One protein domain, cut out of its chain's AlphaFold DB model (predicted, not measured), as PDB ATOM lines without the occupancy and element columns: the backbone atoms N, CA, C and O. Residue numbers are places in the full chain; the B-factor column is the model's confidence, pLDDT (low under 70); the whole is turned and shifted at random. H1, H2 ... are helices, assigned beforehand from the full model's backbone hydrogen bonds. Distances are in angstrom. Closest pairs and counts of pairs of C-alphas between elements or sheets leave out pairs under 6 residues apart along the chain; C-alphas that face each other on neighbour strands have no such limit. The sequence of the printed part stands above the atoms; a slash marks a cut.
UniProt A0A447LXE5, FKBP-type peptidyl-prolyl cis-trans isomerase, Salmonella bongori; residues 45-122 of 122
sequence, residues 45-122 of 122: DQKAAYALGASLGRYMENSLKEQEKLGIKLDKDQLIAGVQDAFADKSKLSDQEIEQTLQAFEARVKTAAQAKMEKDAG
ATOM      1  N   ASP A  45     -38.764  27.030  21.109       94.94
ATOM      2  CA  ASP A  45     -39.667  25.979  21.597       94.94
ATOM      3  C   ASP A  45     -39.006  24.595  21.559       94.94
ATOM      4  O   ASP A  45     -39.101  23.826  22.515       94.94
ATOM      5  N   GLN A  46     -38.268  24.277  20.491       94.81
ATOM      6  CA  GLN A  46     -37.518  23.020  20.393       94.81
ATOM      7  C   GLN A  46     -36.410  22.935  21.440       94.81
ATOM      8  O   GLN A  46     -36.194  21.877  22.037       94.81
ATOM      9  N   LYS A  47     -35.713  24.048  21.683       93.50
ATOM     10  CA  LYS A  47     -34.669  24.118  22.708       93.50
ATOM     11  C   LYS A  47     -35.262  23.975  24.112       93.50
ATOM     12  O   LYS A  47     -34.697  23.255  24.934       93.50
ATOM     13  N   ALA A  48     -36.404  24.609  24.374       95.25
ATOM     14  CA  ALA A  48     -37.123  24.520  25.639       95.25
ATOM     15  C   ALA A  48     -37.637  23.096  25.895       95.25
ATOM     16  O   ALA A  48     -37.377  22.542  26.962       95.25
ATOM     17  N   ALA A  49     -38.274  22.467  24.904       95.25
ATOM     18  CA  ALA A  49     -38.740  21.084  24.998       95.25
ATOM     19  C   ALA A  49     -37.588  20.113  25.304       95.25
ATOM     20  O   ALA A  49     -37.690  19.283  26.211       95.25
ATOM     21  N   TYR A  50     -36.456  20.257  24.608       94.69
ATOM     22  CA  TYR A  50     -35.267  19.448  24.874       94.69
ATOM     23  C   TYR A  50     -34.711  19.681  26.285       94.69
ATOM     24  O   TYR A  50     -34.383  18.725  26.988       94.69
ATOM     25  N   ALA A  51     -34.619  20.938  26.727       94.81
ATOM     26  CA  ALA A  51     -34.125  21.276  28.059       94.81
ATOM     27  C   ALA A  51     -35.017  20.702  29.175       94.81
ATOM     28  O   ALA A  51     -34.493  20.184  30.163       94.81
ATOM     29  N   LEU A  52     -36.342  20.738  29.001       95.62
ATOM     30  CA  LEU A  52     -37.301  20.126  29.925       95.62
ATOM     31  C   LEU A  52     -37.089  18.609  30.020       95.62
ATOM     32  O   LEU A  52     -36.929  18.083  31.122       95.62
ATOM     33  N   GLY A  53     -36.999  17.920  28.877       94.31
ATOM     34  CA  GLY A  53     -36.735  16.478  28.837       94.31
ATOM     35  C   GLY A  53     -35.393  16.103  29.474       94.31
ATOM     36  O   GLY A  53     -35.323  15.183  30.286       94.31
ATOM     37  N   ALA A  54     -34.331  16.858  29.181       95.25
ATOM     38  CA  ALA A  54     -33.010  16.640  29.769       95.25
ATOM     39  C   ALA A  54     -32.997  16.860  31.294       95.25
ATOM     40  O   ALA A  54     -32.318  16.125  32.016       95.25
ATOM     41  N   SER A  55     -33.747  17.847  31.791       95.44
ATOM     42  CA  SER A  55     -33.894  18.106  33.228       95.44
ATOM     43  C   SER A  55     -34.578  16.937  33.942       95.44
ATOM     44  O   SER A  55     -34.039  16.417  34.922       95.44
ATOM     45  N   LEU A  56     -35.710  16.461  33.406       94.94
ATOM     46  CA  LEU A  56     -36.431  15.299  33.938       94.94
ATOM     47  C   LEU A  56     -35.567  14.035  33.906       94.94
ATOM     48  O   LEU A  56     -35.456  13.341  34.914       94.94
ATOM     49  N   GLY A  57     -34.880  13.775  32.791       94.88
ATOM     50  CA  GLY A  57     -33.975  12.632  32.669       94.88
ATOM     51  C   GLY A  57     -32.853  12.656  33.710       94.88
ATOM     52  O   GLY A  57     -32.572  11.635  34.337       94.88
ATOM     53  N   ARG A  58     -32.254  13.827  33.969       95.69
ATOM     54  CA  ARG A  58     -31.211  13.962  34.998       95.69
ATOM     55  C   ARG A  58     -31.757  13.790  36.416       95.69
ATOM     56  O   ARG A  58     -31.070  13.218  37.260       95.69
ATOM     57  N   TYR A  59     -32.982  14.241  36.682       94.00
ATOM     58  CA  TYR A  59     -33.657  13.955  37.947       94.00
ATOM     59  C   TYR A  59     -33.852  12.445  38.144       94.00
ATOM     60  O   TYR A  59     -33.451  11.908  39.176       94.00
ATOM     61  N   MET A  60     -34.377  11.742  37.134       93.19
ATOM     62  CA  MET A  60     -34.571  10.288  37.188       93.19
ATOM     63  C   MET A  60     -33.245   9.541  37.379       93.19
ATOM     64  O   MET A  60     -33.171   8.623  38.192       93.19
ATOM     65  N   GLU A  61     -32.178   9.954  36.690       93.44
ATOM     66  CA  GLU A  61     -30.847   9.361  36.847       93.44
ATOM     67  C   GLU A  61     -30.324   9.481  38.286       93.44
ATOM     68  O   GLU A  61     -29.760   8.526  38.824       93.44
ATOM     69  N   ASN A  62     -30.521  10.635  38.926       94.69
ATOM     70  CA  ASN A  62     -30.112  10.840  40.314       94.69
ATOM     71  C   ASN A  62     -30.927   9.963  41.270       94.69
ATOM     72  O   ASN A  62     -30.343   9.301  42.127       94.69
ATOM     73  N   SER A  63     -32.245   9.879  41.083       91.44
ATOM     74  CA  SER A  63     -33.108   8.994  41.875       91.44
ATOM     75  C   SER A  63     -32.698   7.524  41.754       91.44
ATOM     76  O   SER A  63     -32.624   6.819  42.760       91.44
ATOM     77  N   LEU A  64     -32.353   7.068  40.544       92.31
ATOM     78  CA  LEU A  64     -31.845   5.714  40.302       92.31
ATOM     79  C   LEU A  64     -30.522   5.447  41.025       92.31
ATOM     80  O   LEU A  64     -30.345   4.372  41.587       92.31
ATOM     81  N   LYS A  65     -29.599   6.417  41.042       94.00
ATOM     82  CA  LYS A  65     -28.327   6.293  41.776       94.00
ATOM     83  C   LYS A  65     -28.552   6.163  43.280       94.00
ATOM     84  O   LYS A  65     -27.878   5.362  43.922       94.00
ATOM     85  N   GLU A  66     -29.493   6.915  43.849       92.00
ATOM     86  CA  GLU A  66     -29.838   6.781  45.270       92.00
ATOM     87  C   GLU A  66     -30.462   5.415  45.574       92.00
ATOM     88  O   GLU A  66     -30.081   4.768  46.546       92.00
ATOM     89  N   GLN A  67     -31.351   4.925  44.710       90.12
ATOM     90  CA  GLN A  67     -31.923   3.580  44.832       90.12
ATOM     91  C   GLN A  67     -30.848   2.489  44.686       90.12
ATOM     92  O   GLN A  67     -30.856   1.510  45.435       90.12
ATOM     93  N   GLU A  68     -29.862   2.678  43.807       92.88
ATOM     94  CA  GLU A  68     -28.749   1.740  43.626       92.88
ATOM     95  C   GLU A  68     -27.877   1.634  44.886       92.88
ATOM     96  O   GLU A  68     -27.456   0.530  45.241       92.88
ATOM     97  N   LYS A  69     -27.687   2.731  45.633       91.69
ATOM     98  CA  LYS A  69     -27.025   2.701  46.955       91.69
ATOM     99  C   LYS A  69     -27.785   1.857  47.981       91.69
ATOM    100  O   LYS A  69     -27.173   1.375  48.933       91.69
ATOM    101  N   LEU A  70     -29.094   1.685  47.799       91.94
ATOM    102  CA  LEU A  70     -29.948   0.804  48.603       91.94
ATOM    103  C   LEU A  70     -29.976  -0.640  48.068       91.94
ATOM    104  O   LEU A  70     -30.707  -1.476  48.591       91.94
ATOM    105  N   GLY A  71     -29.206  -0.954  47.022       90.94
ATOM    106  CA  GLY A  71     -29.213  -2.264  46.367       90.94
ATOM    107  C   GLY A  71     -30.382  -2.470  45.399       90.94
ATOM    108  O   GLY A  71     -30.616  -3.590  44.942       90.94
ATOM    109  N   ILE A  72     -31.120  -1.410  45.067       93.69
ATOM    110  CA  ILE A  72     -32.231  -1.452  44.118       93.69
ATOM    111  C   ILE A  72     -31.727  -0.966  42.763       93.69
ATOM    112  O   ILE A  72     -31.446   0.212  42.576       93.69
ATOM    113  N   LYS A  73     -31.629  -1.883  41.799       92.75
ATOM    114  CA  LYS A  73     -31.268  -1.564  40.415       92.75
ATOM    115  C   LYS A  73     -32.499  -1.684  39.535       92.75
ATOM    116  O   LYS A  73     -33.027  -2.782  39.370       92.75
ATOM    117  N   LEU A  74     -32.949  -0.556  38.999       93.38
ATOM    118  CA  LEU A  74     -33.976  -0.538  37.964       93.38
ATOM    119  C   LEU A  74     -33.328  -0.584  36.582       93.38
ATOM    120  O   LEU A  74     -32.243  -0.039  36.362       93.38
ATOM    121  N   ASP A  75     -34.028  -1.225  35.655       94.19
ATOM    122  CA  ASP A  75     -33.654  -1.266  34.251       94.19
ATOM    123  C   ASP A  75     -33.964   0.093  33.600       94.19
ATOM    124  O   ASP A  75     -35.111   0.551  33.573       94.19
ATOM    125  N   LYS A  76     -32.915   0.758  33.105       93.19
ATOM    126  CA  LYS A  76     -33.027   2.076  32.471       93.19
ATOM    127  C   LYS A  76     -33.756   2.001  31.134       93.19
ATOM    128  O   LYS A  76     -34.495   2.929  30.821       93.19
ATOM    129  N   ASP A  77     -33.592   0.921  30.377       95.38
ATOM    130  CA  ASP A  77     -34.235   0.761  29.075       95.38
ATOM    131  C   ASP A  77     -35.747   0.599  29.251       95.38
ATOM    132  O   ASP A  77     -36.521   1.233  28.535       95.38
ATOM    133  N   GLN A  78     -36.182  -0.155  30.268       96.19
ATOM    134  CA  GLN A  78     -37.607  -0.269  30.616       96.19
ATOM    135  C   GLN A  78     -38.198   1.052  31.108       96.19
ATOM    136  O   GLN A  78     -39.326   1.391  30.759       96.19
ATOM    137  N   LEU A  79     -37.446   1.819  31.897       94.94
ATOM    138  CA  LEU A  79     -37.892   3.121  32.386       94.94
ATOM    139  C   LEU A  79     -38.069   4.122  31.235       94.94
ATOM    140  O   LEU A  79     -39.088   4.809  31.178       94.94
ATOM    141  N   ILE A  80     -37.128   4.173  30.290       95.06
ATOM    142  CA  ILE A  80     -37.257   5.020  29.097       95.06
ATOM    143  C   ILE A  80     -38.391   4.527  28.191       95.06
ATOM    144  O   ILE A  80     -39.164   5.353  27.707       95.06
ATOM    145  N   ALA A  81     -38.541   3.211  28.012       96.56
ATOM    146  CA  ALA A  81     -39.653   2.636  27.257       96.56
ATOM    147  C   ALA A  81     -41.009   3.003  27.878       96.56
ATOM    148  O   ALA A  81     -41.900   3.440  27.162       96.56
ATOM    149  N   GLY A  82     -41.151   2.920  29.205       96.50
ATOM    150  CA  GLY A  82     -42.371   3.321  29.907       96.50
ATOM    151  C   GLY A  82     -42.714   4.799  29.706       96.50
ATOM    152  O   GLY A  82     -43.869   5.127  29.447       96.50
ATOM    153  N   VAL A  83     -41.716   5.692  29.746       95.81
ATOM    154  CA  VAL A  83     -41.922   7.121  29.448       95.81
ATOM    155  C   VAL A  83     -42.366   7.319  27.997       95.81
ATOM    156  O   VAL A  83     -43.318   8.052  27.750       95.81
ATOM    157  N   GLN A  84     -41.711   6.667  27.035       96.12
ATOM    158  CA  GLN A  84     -42.066   6.772  25.616       96.12
ATOM    159  C   GLN A  84     -43.472   6.232  25.328       96.12
ATOM    160  O   GLN A  84     -44.249   6.895  24.644       96.12
ATOM    161  N   ASP A  85     -43.799   5.060  25.873       97.31
ATOM    162  CA  ASP A  85     -45.092   4.403  25.696       97.31
ATOM    163  C   ASP A  85     -46.216   5.235  26.334       97.31
ATOM    164  O   ASP A  85     -47.255   5.429  25.705       97.31
ATOM    165  N   ALA A  86     -46.005   5.797  27.530       96.06
ATOM    166  CA  ALA A  86     -46.977   6.672  28.188       96.06
ATOM    167  C   ALA A  86     -47.204   7.983  27.416       96.06
ATOM    168  O   ALA A  86     -48.345   8.369  27.196       96.06
ATOM    169  N   PHE A  87     -46.140   8.637  26.934       95.31
ATOM    170  CA  PHE A  87     -46.261   9.841  26.095       95.31
ATOM    171  C   PHE A  87     -46.967   9.583  24.757       95.31
ATOM    172  O   PHE A  87     -47.456  10.523  24.132       95.31
ATOM    173  N   ALA A  88     -46.972   8.334  24.292       97.00
ATOM    174  CA  ALA A  88     -47.611   7.917  23.051       97.00
ATOM    175  C   ALA A  88     -49.011   7.315  23.257       97.00
ATOM    176  O   ALA A  88     -49.553   6.767  22.293       97.00
ATOM    177  N   ASP A  89     -49.560   7.363  24.477       95.44
ATOM    178  CA  ASP A  89     -50.827   6.723  24.867       95.44
ATOM    179  C   ASP A  89     -50.865   5.213  24.545       95.44
ATOM    180  O   ASP A  89     -51.887   4.641  24.162       95.44
ATOM    181  N   LYS A  90     -49.709   4.551  24.665       96.19
ATOM    182  CA  LYS A  90     -49.473   3.127  24.365       96.19
ATOM    183  C   LYS A  90     -48.852   2.381  25.543       96.19
ATOM    184  O   LYS A  90     -48.185   1.365  25.348       96.19
ATOM    185  N   SER A  91     -49.049   2.895  26.758       95.44
ATOM    186  CA  SER A  91     -48.560   2.246  27.970       95.44
ATOM    187  C   SER A  91     -48.992   0.780  28.010       95.44
ATOM    188  O   SER A  91     -50.151   0.442  27.767       95.44
ATOM    189  N   LYS A  92     -48.039  -0.097  28.334       95.56
ATOM    190  CA  LYS A  92     -48.290  -1.534  28.525       95.56
ATOM    191  C   LYS A  92     -49.025  -1.833  29.830       95.56
ATOM    192  O   LYS A  92     -49.509  -2.944  29.999       95.56
ATOM    193  N   LEU A  93     -49.051  -0.863  30.741       96.19
ATOM    194  CA  LEU A  93     -49.734  -0.923  32.025       96.19
ATOM    195  C   LEU A  93     -50.853   0.115  32.037       96.19
ATOM    196  O   LEU A  93     -50.647   1.253  31.606       96.19
ATOM    197  N   SER A  94     -52.013  -0.267  32.554       97.00
ATOM    198  CA  SER A  94     -53.073   0.681  32.895       97.00
ATOM    199  C   SER A  94     -52.647   1.599  34.043       97.00
ATOM    200  O   SER A  94     -51.758   1.258  34.825       97.00
ATOM    201  N   ASP A  95     -53.323   2.738  34.198       94.44
ATOM    202  CA  ASP A  95     -53.049   3.683  35.292       94.44
ATOM    203  C   ASP A  95     -53.132   3.006  36.669       94.44
ATOM    204  O   ASP A  95     -52.276   3.215  37.528       94.44
ATOM    205  N   GLN A  96     -54.101   2.104  36.850       96.88
ATOM    206  CA  GLN A  96     -54.250   1.333  38.083       96.88
ATOM    207  C   GLN A  96     -53.060   0.390  38.328       96.88
ATOM    208  O   GLN A  96     -52.582   0.274  39.457       96.88
ATOM    209  N   GLU A  97     -52.570  -0.295  37.292       96.62
ATOM    210  CA  GLU A  97     -51.399  -1.173  37.412       96.62
ATOM    211  C   GLU A  97     -50.121  -0.375  37.682       96.62
ATOM    212  O   GLU A  97     -49.270  -0.828  38.451       96.62
ATOM    213  N   ILE A  98     -49.994   0.821  37.098       96.31
ATOM    214  CA  ILE A  98     -48.896   1.750  37.384       96.31
ATOM    215  C   ILE A  98     -48.924   2.135  38.863       96.31
ATOM    216  O   ILE A  98     -47.922   1.945  39.553       96.31
ATOM    217  N   GLU A  99     -50.060   2.609  39.378       96.31
ATOM    218  CA  GLU A  99     -50.199   3.004  40.784       96.31
ATOM    219  C   GLU A  99     -49.857   1.857  41.742       96.31
ATOM    220  O   GLU A  99     -49.051   2.028  42.659       96.31
ATOM    221  N   GLN A 100     -50.408   0.665  41.504       97.62
ATOM    222  CA  GLN A 100     -50.129  -0.511  42.332       97.62
ATOM    223  C   GLN A 100     -48.647  -0.902  42.294       97.62
ATOM    224  O   GLN A 100     -48.051  -1.212  43.331       97.62
ATOM    225  N   THR A 101     -48.032  -0.857  41.113       96.62
ATOM    226  CA  THR A 101     -46.609  -1.172  40.947       96.62
ATOM    227  C   THR A 101     -45.734  -0.164  41.688       96.62
ATOM    228  O   THR A 101     -44.775  -0.557  42.358       96.62
ATOM    229  N   LEU A 102     -46.072   1.126  41.622       95.50
ATOM    230  CA  LEU A 102     -45.336   2.184  42.313       95.50
ATOM    231  C   LEU A 102     -45.469   2.077  43.837       95.50
ATOM    232  O   LEU A 102     -44.460   2.184  44.528       95.50
ATOM    233  N   GLN A 103     -46.652   1.762  44.367       96.88
ATOM    234  CA  GLN A 103     -46.837   1.527  45.806       96.88
ATOM    235  C   GLN A 103     -45.986   0.354  46.315       96.88
ATOM    236  O   GLN A 103     -45.314   0.452  47.348       96.88
ATOM    237  N   ALA A 104     -45.970  -0.758  45.576       96.50
ATOM    238  CA  ALA A 104     -45.131  -1.906  45.912       96.50
ATOM    239  C   ALA A 104     -43.635  -1.553  45.844       96.50
ATOM    240  O   ALA A 104     -42.839  -1.984  46.688       96.50
ATOM    241  N   PHE A 105     -43.247  -0.740  44.861       95.44
ATOM    242  CA  PHE A 105     -41.882  -0.258  44.721       95.44
ATOM    243  C   PHE A 105     -41.462   0.654  45.882       95.44
ATOM    244  O   PHE A 105     -40.394   0.448  46.458       95.44
ATOM    245  N   GLU A 106     -42.302   1.607  46.286       93.50
ATOM    246  CA  GLU A 106     -42.053   2.483  47.436       93.50
ATOM    247  C   GLU A 106     -41.854   1.691  48.730       93.50
ATOM    248  O   GLU A 106     -40.901   1.942  49.475       93.50
ATOM    249  N   ALA A 107     -42.700   0.684  48.973       96.00
ATOM    250  CA  ALA A 107     -42.544  -0.210  50.115       96.00
ATOM    251  C   ALA A 107     -41.178  -0.916  50.090       96.00
ATOM    252  O   ALA A 107     -40.465  -0.924  51.095       96.00
ATOM    253  N   ARG A 108     -40.760  -1.426  48.922       94.31
ATOM    254  CA  ARG A 108     -39.443  -2.055  48.739       94.31
ATOM    255  C   ARG A 108     -38.292  -1.080  48.996       94.31
ATOM    256  O   ARG A 108     -37.323  -1.460  49.654       94.31
ATOM    257  N   VAL A 109     -38.381   0.157  48.505       93.69
ATOM    258  CA  VAL A 109     -37.373   1.207  48.744       93.69
ATOM    259  C   VAL A 109     -37.259   1.519  50.232       93.69
ATOM    260  O   VAL A 109     -36.147   1.573  50.758       93.69
ATOM    261  N   LYS A 110     -38.388   1.657  50.933       93.94
ATOM    262  CA  LYS A 110     -38.412   1.910  52.377       93.94
ATOM    263  C   LYS A 110     -37.772   0.769  53.166       93.94
ATOM    264  O   LYS A 110     -36.934   1.031  54.026       93.94
ATOM    265  N   THR A 111     -38.113  -0.479  52.852       94.75
ATOM    266  CA  THR A 111     -37.502  -1.653  53.494       94.75
ATOM    267  C   THR A 111     -35.997  -1.714  53.235       94.75
ATOM    268  O   THR A 111     -35.229  -1.955  54.162       94.75
ATOM    269  N   ALA A 112     -35.551  -1.441  52.007       93.06
ATOM    270  CA  ALA A 112     -34.126  -1.417  51.676       93.06
ATOM    271  C   ALA A 112     -33.374  -0.293  52.410       93.06
ATOM    272  O   ALA A 112     -32.263  -0.506  52.894       93.06
ATOM    273  N   ALA A 113     -33.990   0.885  52.543       91.12
ATOM    274  CA  ALA A 113     -33.436   1.992  53.315       91.12
ATOM    275  C   ALA A 113     -33.291   1.635  54.802       91.12
ATOM    276  O   ALA A 113     -32.224   1.855  55.373       91.12
ATOM    277  N   GLN A 114     -34.319   1.032  55.407       92.00
ATOM    278  CA  GLN A 114     -34.277   0.571  56.800       92.00
ATOM    279  C   GLN A 114     -33.178  -0.476  57.014       92.00
ATOM    280  O   GLN A 114     -32.335  -0.298  57.889       92.00
ATOM    281  N   ALA A 115     -33.114  -1.498  56.157       91.44
ATOM    282  CA  ALA A 115     -32.089  -2.537  56.240       91.44
ATOM    283  C   ALA A 115     -30.664  -1.971  56.098       91.44
ATOM    284  O   ALA A 115     -29.736  -2.420  56.770       91.44
ATOM    285  N   LYS A 116     -30.474  -0.964  55.235       89.25
ATOM    286  CA  LYS A 116     -29.182  -0.288  55.090       89.25
ATOM    287  C   LYS A 116     -28.816   0.520  56.337       89.25
ATOM    288  O   LYS A 116     -27.667   0.467  56.757       89.25
ATOM    289  N   MET A 117     -29.772   1.230  56.940       89.69
ATOM    290  CA  MET A 117     -29.541   1.969  58.187       89.69
ATOM    291  C   MET A 117     -29.163   1.043  59.346       89.69
ATOM    292  O   MET A 117     -28.238   1.357  60.086       89.69
ATOM    293  N   GLU A 118     -29.842  -0.096  59.490       87.94
ATOM    294  CA  GLU A 118     -29.528  -1.098  60.518       87.94
ATOM    295  C   GLU A 118     -28.131  -1.696  60.323       87.94
ATOM    296  O   GLU A 118     -27.394  -1.869  61.289       87.94
ATOM    297  N   LYS A 119     -27.740  -1.959  59.070       84.25
ATOM    298  CA  LYS A 119     -26.403  -2.461  58.733       84.25
ATOM    299  C   LYS A 119     -25.298  -1.428  58.973       84.25
ATOM    300  O   LYS A 119     -24.213  -1.807  59.391       84.25
ATOM    301  N   ASP A 120     -25.553  -0.155  58.675       80.94
ATOM    302  CA  ASP A 120     -24.571   0.926  58.835       80.94
ATOM    303  C   ASP A 120     -24.427   1.369  60.312       80.94
ATOM    304  O   ASP A 120     -23.441   2.018  60.662       80.94
ATOM    305  N   ALA A 121     -25.397   1.039  61.174       72.19
ATOM    306  CA  ALA A 121     -25.389   1.340  62.609       72.19
ATOM    307  C   ALA A 121     -24.824   0.210  63.497       72.19
ATOM    308  O   ALA A 121     -24.670   0.422  64.703       72.19
ATOM    309  N   GLY A 122     -24.578  -0.974  62.923       52.50
ATOM    310  CA  GLY A 122     -24.109  -2.180  63.617       52.50
ATOM    311  C   GLY A 122     -22.621  -2.472  63.474       52.50
ATOM    312  O   GLY A 122     -21.951  -1.845  62.625       52.50
TER     313      GLY A 122
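AT A GLANCE: This is residues 45 to 122 of the 122 residues of the protein "FKBP-type peptidyl-prolyl cis-trans isomerase" of Salmonella bongori (UniProt A0A447LXE5). The model is a flat, open zigzag of three helices: the long H1 runs one way, the chain folds back through the short H2, and the long H3 runs out again the same way as H1. H1 and H3 slant toward each other as two arms, the end of H1 coming up to H3 partway along it at Gln 67 and Val 109, while H2 touches neither of them, near H1 but apart from H3; residues 45 to 56 of H1 stick out free. The printed part has 78 residues with three named helices, in the order H1, H2, H3, and no named strand; the class is all helix. It is loose, with a radius of gyration of the C-alphas of 15.5 A, and spans 52 by 29 by 16 A.

IN THESE COORDINATES: Start at C-alpha 45, at (-39.667, 25.979, 21.597), where H1 begins; it covers residues 45 to 69 and measures 36.7 A from first to last C-alpha. After residues 70 to 75 look for C-alpha 76 at (-33.027, 2.076, 32.471), the first of H2, which covers residues 76 to 87. Past residues 88 to 94 you reach H3, residues 95 to 120, the longest helix with 26 residues; its first and last C-alphas are 37.1 A apart, and C-alpha 120 is at (-24.571, 0.926, 58.835).

HOW THE PARTS SIT: Begin with H1, which touches no helix. Look at Gln 67 in H1 and Val 109 in H3: their C-alphas, the closest of the two helices, are 7.1 A apart. H1 and H3 are close but not clearly touching, with 1 pair of C-alphas within 8 A. Their lines stand at a steep tilt of 45 degrees, and they run the same way. H1 and H2 are near each other, with 5 pairs of C-alphas within 10 A and no pair within 8 A. H2 and H3 are apart. In the backbones of H1, H2 and H3, every O i to N i+4 pair is within hydrogen-bond range.

THE WHOLE: Look to the two ends for the full length: the C-alphas of Asp 45 and Gly 122, the two farthest apart, are 52.9 A apart. Residues 45 to 56, which belong to H1, stand free; the body without them has 66 residues and spans 48 by 25 by 15 A. The printed part has no cut and ends at residue 122, the chain's last. The links from H1 to H2 and from H2 to H3 are short, with 6 and 7 residues between the helices. The mean pLDDT of the printed part is 93.3, and one residue, Gly 122, is under 70.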